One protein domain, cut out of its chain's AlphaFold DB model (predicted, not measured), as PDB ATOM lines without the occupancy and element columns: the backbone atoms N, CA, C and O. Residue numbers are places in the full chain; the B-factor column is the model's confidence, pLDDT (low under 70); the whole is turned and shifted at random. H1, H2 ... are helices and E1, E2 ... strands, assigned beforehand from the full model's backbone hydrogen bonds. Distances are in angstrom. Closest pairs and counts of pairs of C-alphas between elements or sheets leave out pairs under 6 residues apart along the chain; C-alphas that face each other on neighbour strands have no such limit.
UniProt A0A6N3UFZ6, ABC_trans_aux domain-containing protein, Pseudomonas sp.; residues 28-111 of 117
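This is residues 28 to 111 of the 117 residues of the protein "ABC_trans_aux domain-containing protein" of Pseudomonas sp. (UniProt A0A6N3UFZ6). This is a loose, lengthwise arrangement: helix H1 runs along the long axis with two small sheets towards opposite ends, the sheet of E1, E4 and E3 beyond its first residues and the parallel pair E2 and E5 alongside its later residues. Two long stretches, residues 32 to 45 and 53 to 64, run between the two ends. The printed part has 84 residues, with five named strands and one named helix in the order E1, E2, E3, E4, H1, E5; the class is mixed, helices and strands. The larger sheet has the order E1, E4, E3 and is mixed. The whole is loose, with a radius of gyration of the C-alphas of 15.9 A, and only just elongated, spanning 47 by 24 by 22 A.

E1, residues 29 to 31, is an edge strand, parallel to the inner strand E4, residues 76 to 83; N 29 and O 80 are within hydrogen-bond range at 2.8 A, as are N 82 and O 29 at 3.0 A. E4 bends by 108 degrees at residue 80. E3, residues 65 to 68, is the other edge strand and forms an antiparallel hairpin with E4; N 68 and O 76 are 2.8 A apart, within hydrogen-bond range. E2, residues 46 to 52, is the parallel neighbour of E5, residues 105 to 110, at 15 degrees between directions; N 50 and O 107 are within hydrogen-bond range at 2.9 A. H1, residues 87 to 102, comes nearest to E5 at the C-alphas of Gln 100 and Val 108, 6.4 A apart. Its closest C-alphas to E2 are those of Arg 92 and Ile 52, 6.6 A apart. H1 is not on the sheet of E1, E4 and E3, but only just, with 4 pairs of C-alphas within 10 A. In H1 every O i to N i+4 pair is within hydrogen-bond range. E1 and H1 are apart, and so are E4 and E5.

E1 begins at C-alpha 29, (8.797, -60.655, -35.617), and is 6.5 A long. E2 measures 15.6 A, E3 9.4 A and E4 14.7 A from first to last C-alpha. H1 runs 22.4 A from C-alpha 87 at (2.751, -51.701, -24.315) to C-alpha 102. E5, 13.7 A long, ends at C-alpha 110, (10.626, -42.842, -14.135).

The two C-alphas farthest apart are those of Pro 47 and Glu 71, at 47.4 A. The printed part has no cut. The links E1 to E2 and E2 to E3 are long, E3 to E4 is short, and E4 to H1 and H1 to E5 are tight. The mean pLDDT of the printed part is 93.9, and no printed residue is under 70.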
ATOM      1  N   LEU A  28       8.447 -65.314 -35.269       91.31
ATOM      2  CA  LEU A  28       7.902 -64.210 -34.488       91.31
ATOM      3  C   LEU A  28       8.735 -62.940 -34.698       91.31
ATOM      4  O   LEU A  28       9.847 -62.816 -34.181       91.31
ATOM      5  N   THR A  29       8.179 -61.970 -35.417       95.75
ATOM      6  CA  THR A  29       8.797 -60.655 -35.617       95.75
ATOM      7  C   THR A  29       8.605 -59.795 -34.375       95.75
ATOM      8  O   THR A  29       7.495 -59.644 -33.861       95.75
ATOM      9  N   THR A  30       9.695 -59.210 -33.885       96.69
ATOM     10  CA  THR A  30       9.662 -58.312 -32.730       96.69
ATOM     11  C   THR A  30       9.920 -56.880 -33.184       96.69
ATOM     12  O   THR A  30      10.981 -56.578 -33.720       96.69
ATOM     13  N   TYR A  31       8.942 -56.009 -32.964       96.75
ATOM     14  CA  TYR A  31       8.984 -54.594 -33.296       96.75
ATOM     15  C   TYR A  31       9.411 -53.758 -32.091       96.75
ATOM     16  O   TYR A  31       9.066 -54.049 -30.945       96.75
ATOM     17  N   GLN A  32      10.126 -52.679 -32.380       96.00
ATOM     18  CA  GLN A  32      10.449 -51.604 -31.448       96.00
ATOM     19  C   GLN A  32       9.785 -50.325 -31.947       96.00
ATOM     20  O   GLN A  32       9.551 -50.181 -33.151       96.00
ATOM     21  N   LEU A  33       9.495 -49.386 -31.044       95.44
ATOM     22  CA  LEU A  33       9.174 -48.041 -31.504       95.44
ATOM     23  C   LEU A  33      10.432 -47.396 -32.096       95.44
ATOM     24  O   LEU A  33      11.525 -47.575 -31.550       95.44
ATOM     25  N   PRO A  34      10.296 -46.645 -33.201       95.38
ATOM     26  CA  PRO A  34      11.392 -45.832 -33.696       95.38
ATOM     27  C   PRO A  34      11.774 -44.782 -32.649       95.38
ATOM     28  O   PRO A  34      10.986 -44.444 -31.764       95.38
ATOM     29  N   ALA A  35      12.982 -44.235 -32.775       93.56
ATOM     30  CA  ALA A  35      13.369 -43.096 -31.957       93.56
ATOM     31  C   ALA A  35      12.356 -41.943 -32.146       93.56
ATOM     32  O   ALA A  35      11.943 -41.690 -33.286       93.56
ATOM     33  N   PRO A  36      11.974 -41.231 -31.070       95.38
ATOM     34  CA  PRO A  36      11.068 -40.099 -31.166       95.38
ATOM     35  C   PRO A  36      11.586 -39.054 -32.156       95.38
ATOM     36  O   PRO A  36      12.760 -38.688 -32.152       95.38
ATOM     37  N   GLN A  37      10.694 -38.553 -33.004       91.19
ATOM     38  CA  GLN A  37      11.000 -37.494 -33.962       91.19
ATOM     39  C   GLN A  37      10.447 -36.174 -33.425       91.19
ATOM     40  O   GLN A  37       9.350 -35.753 -33.786       91.19
ATOM     41  N   LEU A  38      11.182 -35.544 -32.508       86.19
ATOM     42  CA  LEU A  38      10.811 -34.258 -31.916       86.19
ATOM     43  C   LEU A  38      11.854 -33.192 -32.240       86.19
ATOM     44  O   LEU A  38      13.054 -33.459 -32.241       86.19
ATOM     45  N   ALA A  39      11.387 -31.968 -32.485       83.25
ATOM     46  CA  ALA A  39      12.272 -30.818 -32.559       83.25
ATOM     47  C   ALA A  39      12.827 -30.506 -31.162       83.25
ATOM     48  O   ALA A  39      12.090 -30.517 -30.173       83.25
ATOM     49  N   THR A  40      14.120 -30.205 -31.084       83.81
ATOM     50  CA  THR A  40      14.728 -29.708 -29.849       83.81
ATOM     51  C   THR A  40      14.096 -28.371 -29.465       83.81
ATOM     52  O   THR A  40      13.851 -27.520 -30.324       83.81
ATOM     53  N   SER A  41      13.831 -28.181 -28.174       84.88
ATOM     54  CA  SER A  41      13.332 -26.913 -27.647       84.88
ATOM     55  C   SER A  41      14.334 -25.793 -27.926       84.88
ATOM     56  O   SER A  41      15.506 -25.895 -27.569       84.88
ATOM     57  N   SER A  42      13.867 -24.697 -28.522       86.31
ATOM     58  CA  SER A  42      14.643 -23.458 -28.651       86.31
ATOM     59  C   SER A  42      14.628 -22.614 -27.372       86.31
ATOM     60  O   SER A  42      15.400 -21.666 -27.245       86.31
ATOM     61  N   GLN A  43      13.747 -22.945 -26.422       89.06
ATOM     62  CA  GLN A  43      13.642 -22.278 -25.130       89.06
ATOM     63  C   GLN A  43      14.552 -22.944 -24.089       89.06
ATOM     64  O   GLN A  43      14.751 -24.163 -24.156       89.06
ATOM     65  N   PRO A  44      15.052 -22.181 -23.095       90.88
ATOM     66  CA  PRO A  44      15.787 -22.743 -21.968       90.88
ATOM     67  C   PRO A  44      14.984 -23.842 -21.250       90.88
ATOM     68  O   PRO A  44      13.765 -23.697 -21.114       90.88
ATOM     69  N   PRO A  45      15.642 -24.904 -20.745       92.31
ATOM     70  CA  PRO A  45      14.963 -25.951 -19.993       92.31
ATOM     71  C   PRO A  45      14.235 -25.388 -18.769       92.31
ATOM     72  O   PRO A  45      14.777 -24.555 -18.035       92.31
ATOM     73  N   LEU A  46      13.029 -25.889 -18.499       93.38
ATOM     74  CA  LEU A  46      12.308 -25.582 -17.268       93.38
ATOM     75  C   LEU A  46      13.121 -26.078 -16.057       93.38
ATOM     76  O   LEU A  46      13.609 -27.214 -16.082       93.38
ATOM     77  N   PRO A  47      13.214 -25.308 -14.955       94.75
ATOM     78  CA  PRO A  47      13.984 -25.679 -13.761       94.75
ATOM     79  C   PRO A  47      13.294 -26.765 -12.910       94.75
ATOM     80  O   PRO A  47      13.504 -26.847 -11.701       94.75
ATOM     81  N   HIS A  48      12.459 -27.601 -13.526       94.00
ATOM     82  CA  HIS A  48      11.675 -28.647 -12.882       94.00
ATOM     83  C   HIS A  48      12.105 -30.032 -13.364       94.00
ATOM     84  O   HIS A  48      12.585 -30.206 -14.486       94.00
ATOM     85  N   SER A  49      11.902 -31.022 -12.499       94.75
ATOM     86  CA  SER A  49      12.059 -32.436 -12.826       94.75
ATOM     87  C   SER A  49      10.727 -33.014 -13.288       94.75
ATOM     88  O   SER A  49       9.710 -32.846 -12.612       94.75
ATOM     89  N   LEU A  50      10.736 -33.728 -14.410       95.50
ATOM     90  CA  LEU A  50       9.594 -34.490 -14.897       95.50
ATOM     91  C   LEU A  50       9.752 -35.960 -14.493       95.50
ATOM     92  O   LEU A  50      10.783 -36.581 -14.752       95.50
ATOM     93  N   ARG A  51       8.720 -36.538 -13.876       96.06
ATOM     94  CA  ARG A  51       8.640 -37.985 -13.636       96.06
ATOM     95  C   ARG A  51       7.516 -38.575 -14.472       96.06
ATOM     96  O   ARG A  51       6.359 -38.205 -14.287       96.06
ATOM     97  N   ILE A  52       7.865 -39.499 -15.355       96.31
ATOM     98  CA  ILE A  52       6.930 -40.203 -16.230       96.31
ATOM     99  C   ILE A  52       6.641 -41.553 -15.592       96.31
ATOM    100  O   ILE A  52       7.545 -42.363 -15.427       96.31
ATOM    101  N   ILE A  53       5.385 -41.766 -15.209       96.62
ATOM    102  CA  ILE A  53       4.927 -43.033 -14.635       96.62
ATOM    103  C   ILE A  53       4.441 -43.981 -15.735       96.62
ATOM    104  O   ILE A  53       3.982 -43.511 -16.778       96.62
ATOM    105  N   THR A  54       4.489 -45.298 -15.509       96.94
ATOM    106  CA  THR A  54       3.871 -46.272 -16.427       96.94
ATOM    107  C   THR A  54       2.394 -45.929 -16.637       96.94
ATOM    108  O   THR A  54       1.640 -45.882 -15.660       96.94
ATOM    109  N   PRO A  55       1.953 -45.708 -17.887       96.38
ATOM    110  CA  PRO A  55       0.554 -45.460 -18.193       96.38
ATOM    111  C   PRO A  55      -0.341 -46.613 -17.732       96.38
ATOM    112  O   PRO A  55      -0.007 -47.786 -17.892       96.38
ATOM    113  N   ALA A  56      -1.515 -46.294 -17.196       96.38
ATOM    114  CA  ALA A  56      -2.516 -47.313 -16.918       96.38
ATOM    115  C   ALA A  56      -3.066 -47.883 -18.236       96.38
ATOM    116  O   ALA A  56      -3.346 -47.139 -19.175       96.38
ATOM    117  N   ALA A  57      -3.254 -49.201 -18.300       95.81
ATOM    118  CA  ALA A  57      -3.829 -49.869 -19.462       95.81
ATOM    119  C   ALA A  57      -4.686 -51.069 -19.044       95.81
ATOM    120  O   ALA A  57      -4.481 -51.656 -17.981       95.81
ATOM    121  N   SER A  58      -5.639 -51.461 -19.889       95.00
ATOM    122  CA  SER A  58      -6.417 -52.689 -19.683       95.00
ATOM    123  C   SER A  58      -5.521 -53.930 -19.769       95.00
ATOM    124  O   SER A  58      -4.476 -53.904 -20.418       95.00
ATOM    125  N   TYR A  59      -5.936 -55.045 -19.162       94.50
ATOM    126  CA  TYR A  59      -5.150 -56.289 -19.175       94.50
ATOM    127  C   TYR A  59      -4.779 -56.766 -20.584       94.50
ATOM    128  O   TYR A  59      -3.681 -57.274 -20.789       94.50
ATOM    129  N   ALA A  60      -5.658 -56.552 -21.569       93.56
ATOM    130  CA  ALA A  60      -5.385 -56.905 -22.960       93.56
ATOM    131  C   ALA A  60      -4.181 -56.134 -23.540       93.56
ATOM    132  O   ALA A  60      -3.416 -56.681 -24.332       93.56
ATOM    133  N   LEU A  61      -3.986 -54.883 -23.111       95.44
ATOM    134  CA  LEU A  61      -2.897 -54.017 -23.558       95.44
ATOM    135  C   LEU A  61      -1.645 -54.119 -22.681       95.44
ATOM    136  O   LEU A  61      -0.583 -53.705 -23.124       95.44
ATOM    137  N   GLN A  62      -1.713 -54.709 -21.487       96.38
ATOM    138  CA  GLN A  62      -0.556 -54.926 -20.601       96.38
ATOM    139  C   GLN A  62       0.360 -56.083 -21.055       96.38
ATOM    140  O   GLN A  62       1.057 -56.702 -20.257       96.38
ATOM    141  N   THR A  63       0.365 -56.398 -22.348       96.38
ATOM    142  CA  THR A  63       1.150 -57.486 -22.939       96.38
ATOM    143  C   THR A  63       2.032 -56.930 -24.057       96.38
ATOM    144  O   THR A  63       1.753 -55.839 -24.553       96.38
ATOM    145  N   PRO A  64       3.078 -57.650 -24.497       96.94
ATOM    146  CA  PRO A  64       3.849 -57.258 -25.677       96.94
ATOM    147  C   PRO A  64       3.117 -57.577 -26.994       96.94
ATOM    148  O   PRO A  64       3.722 -57.529 -28.059       96.94
ATOM    149  N   ARG A  65       1.834 -57.966 -26.972       96.00
ATOM    150  CA  ARG A  65       1.084 -58.261 -28.200       96.00
ATOM    151  C   ARG A  65       0.605 -56.974 -28.857       96.00
ATOM    152  O   ARG A  65       0.132 -56.056 -28.186       96.00
ATOM    153  N   ILE A  66       0.681 -56.952 -30.184       96.00
ATOM    154  CA  ILE A  66       0.069 -55.903 -30.996       96.00
ATOM    155  C   ILE A  66      -1.420 -56.228 -31.085       96.00
ATOM    156  O   ILE A  66      -1.804 -57.201 -31.732       96.00
ATOM    157  N   MET A  67      -2.251 -55.459 -30.387       95.31
ATOM    158  CA  MET A  67      -3.698 -55.654 -30.411       95.31
ATOM    159  C   MET A  67      -4.307 -54.906 -31.599       95.31
ATOM    160  O   MET A  67      -3.957 -53.755 -31.855       95.31
ATOM    161  N   VAL A  68      -5.225 -55.555 -32.306       94.31
ATOM    162  CA  VAL A  68      -5.946 -55.023 -33.462       94.31
ATOM    163  C   VAL A  68      -7.447 -55.240 -33.286       94.31
ATOM    164  O   VAL A  68      -7.884 -56.195 -32.644       94.31
ATOM    165  N   THR A  69      -8.239 -54.345 -33.866       93.50
ATOM    166  CA  THR A  69      -9.705 -54.409 -33.859       93.50
ATOM    167  C   THR A  69     -10.187 -54.516 -35.303       93.50
ATOM    168  O   THR A  69     -10.418 -53.490 -35.940       93.50
ATOM    169  N   PRO A  70     -10.257 -55.737 -35.867       86.31
ATOM    170  CA  PRO A  70     -10.647 -55.933 -37.263       86.31
ATOM    171  C   PRO A  70     -12.146 -55.700 -37.477       86.31
ATOM    172  O   PRO A  70     -12.545 -55.143 -38.495       86.31
ATOM    173  N   GLU A  71     -12.976 -56.078 -36.502       86.38
ATOM    174  CA  GLU A  71     -14.429 -55.936 -36.566       86.38
ATOM    175  C   GLU A  71     -14.972 -55.416 -35.236       86.38
ATOM    176  O   GLU A  71     -14.831 -56.075 -34.203       86.38
ATOM    177  N   GLY A  72     -15.621 -54.249 -35.275       82.69
ATOM    178  CA  GLY A  72     -16.401 -53.665 -34.181       82.69
ATOM    179  C   GLY A  72     -15.829 -53.908 -32.781       82.69
ATOM    180  O   GLY A  72     -14.852 -53.290 -32.377       82.69
ATOM    181  N   ASN A  73     -16.470 -54.808 -32.033       88.25
ATOM    182  CA  ASN A  73     -16.198 -55.056 -30.616       88.25
ATOM    183  C   ASN A  73     -15.235 -56.236 -30.362       88.25
ATOM    184  O   ASN A  73     -15.261 -56.840 -29.287       88.25
ATOM    185  N   THR A  74     -14.417 -56.610 -31.347       91.38
ATOM    186  CA  THR A  74     -13.391 -57.650 -31.193       91.38
ATOM    187  C   THR A  74     -12.017 -57.029 -30.974       91.38
ATOM    188  O   THR A  74     -11.655 -56.021 -31.577       91.38
ATOM    189  N   LEU A  75     -11.234 -57.633 -30.086       92.94
ATOM    190  CA  LEU A  75      -9.848 -57.251 -29.860       92.94
ATOM    191  C   LEU A  75      -8.997 -58.511 -29.982       92.94
ATOM    192  O   LEU A  75      -9.060 -59.396 -29.127       92.94
ATOM    193  N   THR A  76      -8.239 -58.609 -31.065       94.19
ATOM    194  CA  THR A  76      -7.405 -59.770 -31.385       94.19
ATOM    195  C   THR A  76      -5.939 -59.370 -31.391       94.19
ATOM    196  O   THR A  76      -5.598 -58.195 -31.498       94.19
ATOM    197  N   SER A  77      -5.038 -60.333 -31.214       94.19
ATOM    198  CA  SER A  77      -3.606 -60.083 -31.368       94.19
ATOM    199  C   SER A  77      -3.177 -60.328 -32.806       94.19
ATOM    200  O   SER A  77      -3.548 -61.352 -33.380       94.19
ATOM    201  N   TYR A  78      -2.355 -59.440 -33.354       94.19
ATOM    202  CA  TYR A  78      -1.737 -59.628 -34.659       94.19
ATOM    203  C   TYR A  78      -0.840 -60.876 -34.657       94.19
ATOM    204  O   TYR A  78      -0.079 -61.107 -33.716       94.19
ATOM    205  N   GLN A  79      -0.946 -61.695 -35.702       92.50
ATOM    206  CA  GLN A  79      -0.222 -62.961 -35.806       92.50
ATOM    207  C   GLN A  79       1.237 -62.736 -36.216       92.50
ATOM    208  O   GLN A  79       1.531 -61.882 -37.048       92.50
ATOM    209  N   GLY A  80       2.162 -63.494 -35.620       93.31
ATOM    210  CA  GLY A  80       3.583 -63.443 -35.981       93.31
ATOM    211  C   GLY A  80       4.291 -62.126 -35.641       93.31
ATOM    212  O   GLY A  80       5.449 -61.958 -36.014       93.31
ATOM    213  N   ALA A  81       3.643 -61.205 -34.917       95.50
ATOM    214  CA  ALA A  81       4.232 -59.933 -34.517       95.50
ATOM    215  C   ALA A  81       3.979 -59.600 -33.046       95.50
ATOM    216  O   ALA A  81       2.892 -59.798 -32.496       95.50
ATOM    217  N   ARG A  82       4.995 -59.026 -32.413       96.38
ATOM    218  CA  ARG A  82       4.942 -58.515 -31.043       96.38
ATOM    219  C   ARG A  82       5.798 -57.269 -30.916       96.38
ATOM    220  O   ARG A  82       6.697 -57.044 -31.718       96.38
ATOM    221  N   TRP A  83       5.564 -56.512 -29.864       97.56
ATOM    222  CA  TRP A  83       6.501 -55.524 -29.366       97.56
ATOM    223  C   TRP A  83       7.644 -56.186 -28.584       97.56
ATOM    224  O   TRP A  83       7.556 -57.352 -28.172       97.56
ATOM    225  N   THR A  84       8.730 -55.448 -28.361       97.00
ATOM    226  CA  THR A  84       9.808 -55.896 -27.467       97.00
ATOM    227  C   THR A  84       9.340 -56.033 -26.028       97.00
ATOM    228  O   THR A  84       9.652 -57.039 -25.391       97.00
ATOM    229  N   ASP A  85       8.527 -55.077 -25.575       96.88
ATOM    230  CA  ASP A  85       8.116 -54.885 -24.186       96.88
ATOM    231  C   ASP A  85       6.591 -54.743 -24.063       96.88
ATOM    232  O   ASP A  85       5.914 -54.462 -25.058       96.88
ATOM    233  N   PRO A  86       6.007 -54.924 -22.861       97.19
ATOM    234  CA  PRO A  86       4.596 -54.626 -22.631       97.19
ATOM    235  C   PRO A  86       4.245 -53.187 -23.027       97.19
ATOM    236  O   PRO A  86       4.964 -52.256 -22.658       97.19
ATOM    237  N   ASN A  87       3.111 -52.995 -23.712       96.94
ATOM    238  CA  ASN A  87       2.751 -51.701 -24.315       96.94
ATOM    239  C   ASN A  87       2.881 -50.485 -23.376       96.94
ATOM    240  O   ASN A  87       3.403 -49.460 -23.817       96.94
ATOM    241  N   PRO A  88       2.461 -50.548 -22.094       97.31
ATOM    242  CA  PRO A  88       2.567 -49.389 -21.210       97.31
ATOM    243  C   PRO A  88       4.014 -49.013 -20.892       97.31
ATOM    244  O   PRO A  88       4.367 -47.836 -20.890       97.31
ATOM    245  N   VAL A  89       4.862 -50.015 -20.664       97.00
ATOM    246  CA  VAL A  89       6.294 -49.813 -20.413       97.00
ATOM    247  C   VAL A  89       6.952 -49.241 -21.660       97.00
ATOM    248  O   VAL A  89       7.670 -48.250 -21.575       97.00
ATOM    249  N   LEU A  90       6.630 -49.807 -22.823       96.94
ATOM    250  CA  LEU A  90       7.157 -49.357 -24.103       96.94
ATOM    251  C   LEU A  90       6.832 -47.872 -24.355       96.94
ATOM    252  O   LEU A  90       7.711 -47.093 -24.726       96.94
ATOM    253  N   LEU A  91       5.588 -47.456 -24.094       96.81
ATOM    254  CA  LEU A  91       5.176 -46.056 -24.211       96.81
ATOM    255  C   LEU A  91       5.898 -45.154 -23.200       96.81
ATOM    256  O   LEU A  91       6.306 -44.050 -23.560       96.81
ATOM    257  N   ARG A  92       6.077 -45.607 -21.952       97.31
ATOM    258  CA  ARG A  92       6.821 -44.854 -20.931       97.31
ATOM    259  C   ARG A  92       8.241 -44.556 -21.404       97.31
ATOM    260  O   ARG A  92       8.639 -43.396 -21.381       97.31
ATOM    261  N   GLU A  93       8.974 -45.569 -21.860       96.44
ATOM    262  CA  GLU A  93      10.361 -45.390 -22.315       96.44
ATOM    263  C   GLU A  93      10.448 -44.476 -23.541       96.44
ATOM    264  O   GLU A  93      11.299 -43.588 -23.598       96.44
ATOM    265  N   HIS A  94       9.511 -44.606 -24.484       96.50
ATOM    266  CA  HIS A  94       9.452 -43.717 -25.643       96.50
ATOM    267  C   HIS A  94       9.196 -42.253 -25.242       96.50
ATOM    268  O   HIS A  94       9.809 -41.341 -25.797       96.50
ATOM    269  N   LEU A  95       8.333 -42.004 -24.249       95.88
ATOM    270  CA  LEU A  95       8.107 -40.659 -23.708       95.88
ATOM    271  C   LEU A  95       9.335 -40.120 -22.959       95.88
ATOM    272  O   LEU A  95       9.669 -38.945 -23.108       95.88
ATOM    273  N   VAL A  96      10.027 -40.957 -22.183       96.12
ATOM    274  CA  VAL A  96      11.286 -40.575 -21.518       96.12
ATOM    275  C   VAL A  96      12.305 -40.117 -22.552       96.12
ATOM    276  O   VAL A  96      12.824 -39.005 -22.443       96.12
ATOM    277  N   GLN A  97      12.528 -40.926 -23.588       95.81
ATOM    278  CA  GLN A  97      13.452 -40.597 -24.667       95.81
ATOM    279  C   GLN A  97      13.049 -39.294 -25.371       95.81
ATOM    280  O   GLN A  97      13.898 -38.438 -25.615       95.81
ATOM    281  N   ALA A  98      11.757 -39.108 -25.635       95.88
ATOM    282  CA  ALA A  98      11.216 -37.911 -26.270       95.88
ATOM    283  C   ALA A  98      11.529 -36.629 -25.479       95.88
ATOM    284  O   ALA A  98      12.050 -35.666 -26.041       95.88
ATOM    285  N   PHE A  99      11.251 -36.614 -24.173       94.81
ATOM    286  CA  PHE A  99      11.490 -35.432 -23.336       94.81
ATOM    287  C   PHE A  99      12.972 -35.194 -23.033       94.81
ATOM    288  O   PHE A  99      13.389 -34.047 -22.866       94.81
ATOM    289  N   GLN A 100      13.781 -36.253 -22.982       93.19
ATOM    290  CA  GLN A 100      15.235 -36.119 -22.894       93.19
ATOM    291  C   GLN A 100      15.807 -35.485 -24.167       93.19
ATOM    292  O   GLN A 100      16.618 -34.567 -24.078       93.19
ATOM    293  N   GLN A 101      15.349 -35.921 -25.345       94.12
ATOM    294  CA  GLN A 101      15.771 -35.366 -26.636       94.12
ATOM    295  C   GLN A 101      15.280 -33.930 -26.856       94.12
ATOM    296  O   GLN A 101      15.996 -33.120 -27.448       94.12
ATOM    297  N   SER A 102      14.075 -33.589 -26.383       93.50
ATOM    298  CA  SER A 102      13.541 -32.232 -26.529       93.50
ATOM    299  C   SER A 102      14.276 -31.210 -25.656       93.50
ATOM    300  O   SER A 102      14.268 -30.024 -25.984       93.50
ATOM    301  N   GLY A 103      14.896 -31.643 -24.551       92.44
ATOM    302  CA  GLY A 103      15.623 -30.774 -23.620       92.44
ATOM    303  C   GLY A 103      14.728 -29.802 -22.844       92.44
ATOM    304  O   GLY A 103      15.212 -28.815 -22.300       92.44
ATOM    305  N   SER A 104      13.414 -30.041 -22.794       92.62
ATOM    306  CA  SER A 104      12.448 -29.085 -22.232       92.62
ATOM    307  C   SER A 104      12.470 -28.993 -20.697       92.62
ATOM    308  O   SER A 104      11.965 -28.021 -20.140       92.62
ATOM    309  N   PHE A 105      13.044 -29.981 -20.004       94.69
ATOM    310  CA  PHE A 105      13.088 -30.071 -18.539       94.69
ATOM    311  C   PHE A 105      14.519 -30.277 -18.042       94.69
ATOM    312  O   PHE A 105      15.321 -30.918 -18.718       94.69
ATOM    313  N   LYS A 106      14.821 -29.805 -16.824       93.38
ATOM    314  CA  LYS A 106      16.130 -30.008 -16.178       93.38
ATOM    315  C   LYS A 106      16.482 -31.491 -16.026       93.38
ATOM    316  O   LYS A 106      17.643 -31.861 -16.139       93.38
ATOM    317  N   SER A 107      15.496 -32.329 -15.711       93.88
ATOM    318  CA  SER A 107      15.679 -33.779 -15.605       93.88
ATOM    319  C   SER A 107      14.382 -34.516 -15.918       93.88
ATOM    320  O   SER A 107      13.289 -34.004 -15.664       93.88
ATOM    321  N   VAL A 108      14.520 -35.725 -16.457       95.12
ATOM    322  CA  VAL A 108      13.417 -36.642 -16.763       95.12
ATOM    323  C   VAL A 108      13.726 -37.982 -16.105       95.12
ATOM    324  O   VAL A 108      14.847 -38.476 -16.209       95.12
ATOM    325  N   SER A 109      12.747 -38.560 -15.416       94.81
ATOM    326  CA  SER A 109      12.882 -39.801 -14.641       94.81
ATOM    327  C   SER A 109      11.651 -40.690 -14.777       94.81
ATOM    328  O   SER A 109      10.613 -40.251 -15.280       94.81
ATOM    329  N   THR A 110      11.756 -41.919 -14.274       94.50
ATOM    330  CA  THR A 110      10.626 -42.842 -14.135       94.50
ATOM    331  C   THR A 110      10.389 -43.180 -12.666       94.50
ATOM    332  O   THR A 110      11.158 -42.824 -11.777       94.50
ATOM    333  N   GLU A 111       9.296 -43.864 -12.378       90.75
ATOM    334  CA  GLU A 111       9.021 -44.457 -11.069       90.75
ATOM    335  C   GLU A 111       9.942 -45.638 -10.726       90.75
ATOM    336  O   GLU A 111      10.063 -45.984  -9.555       90.75
TER     337      GLU A 111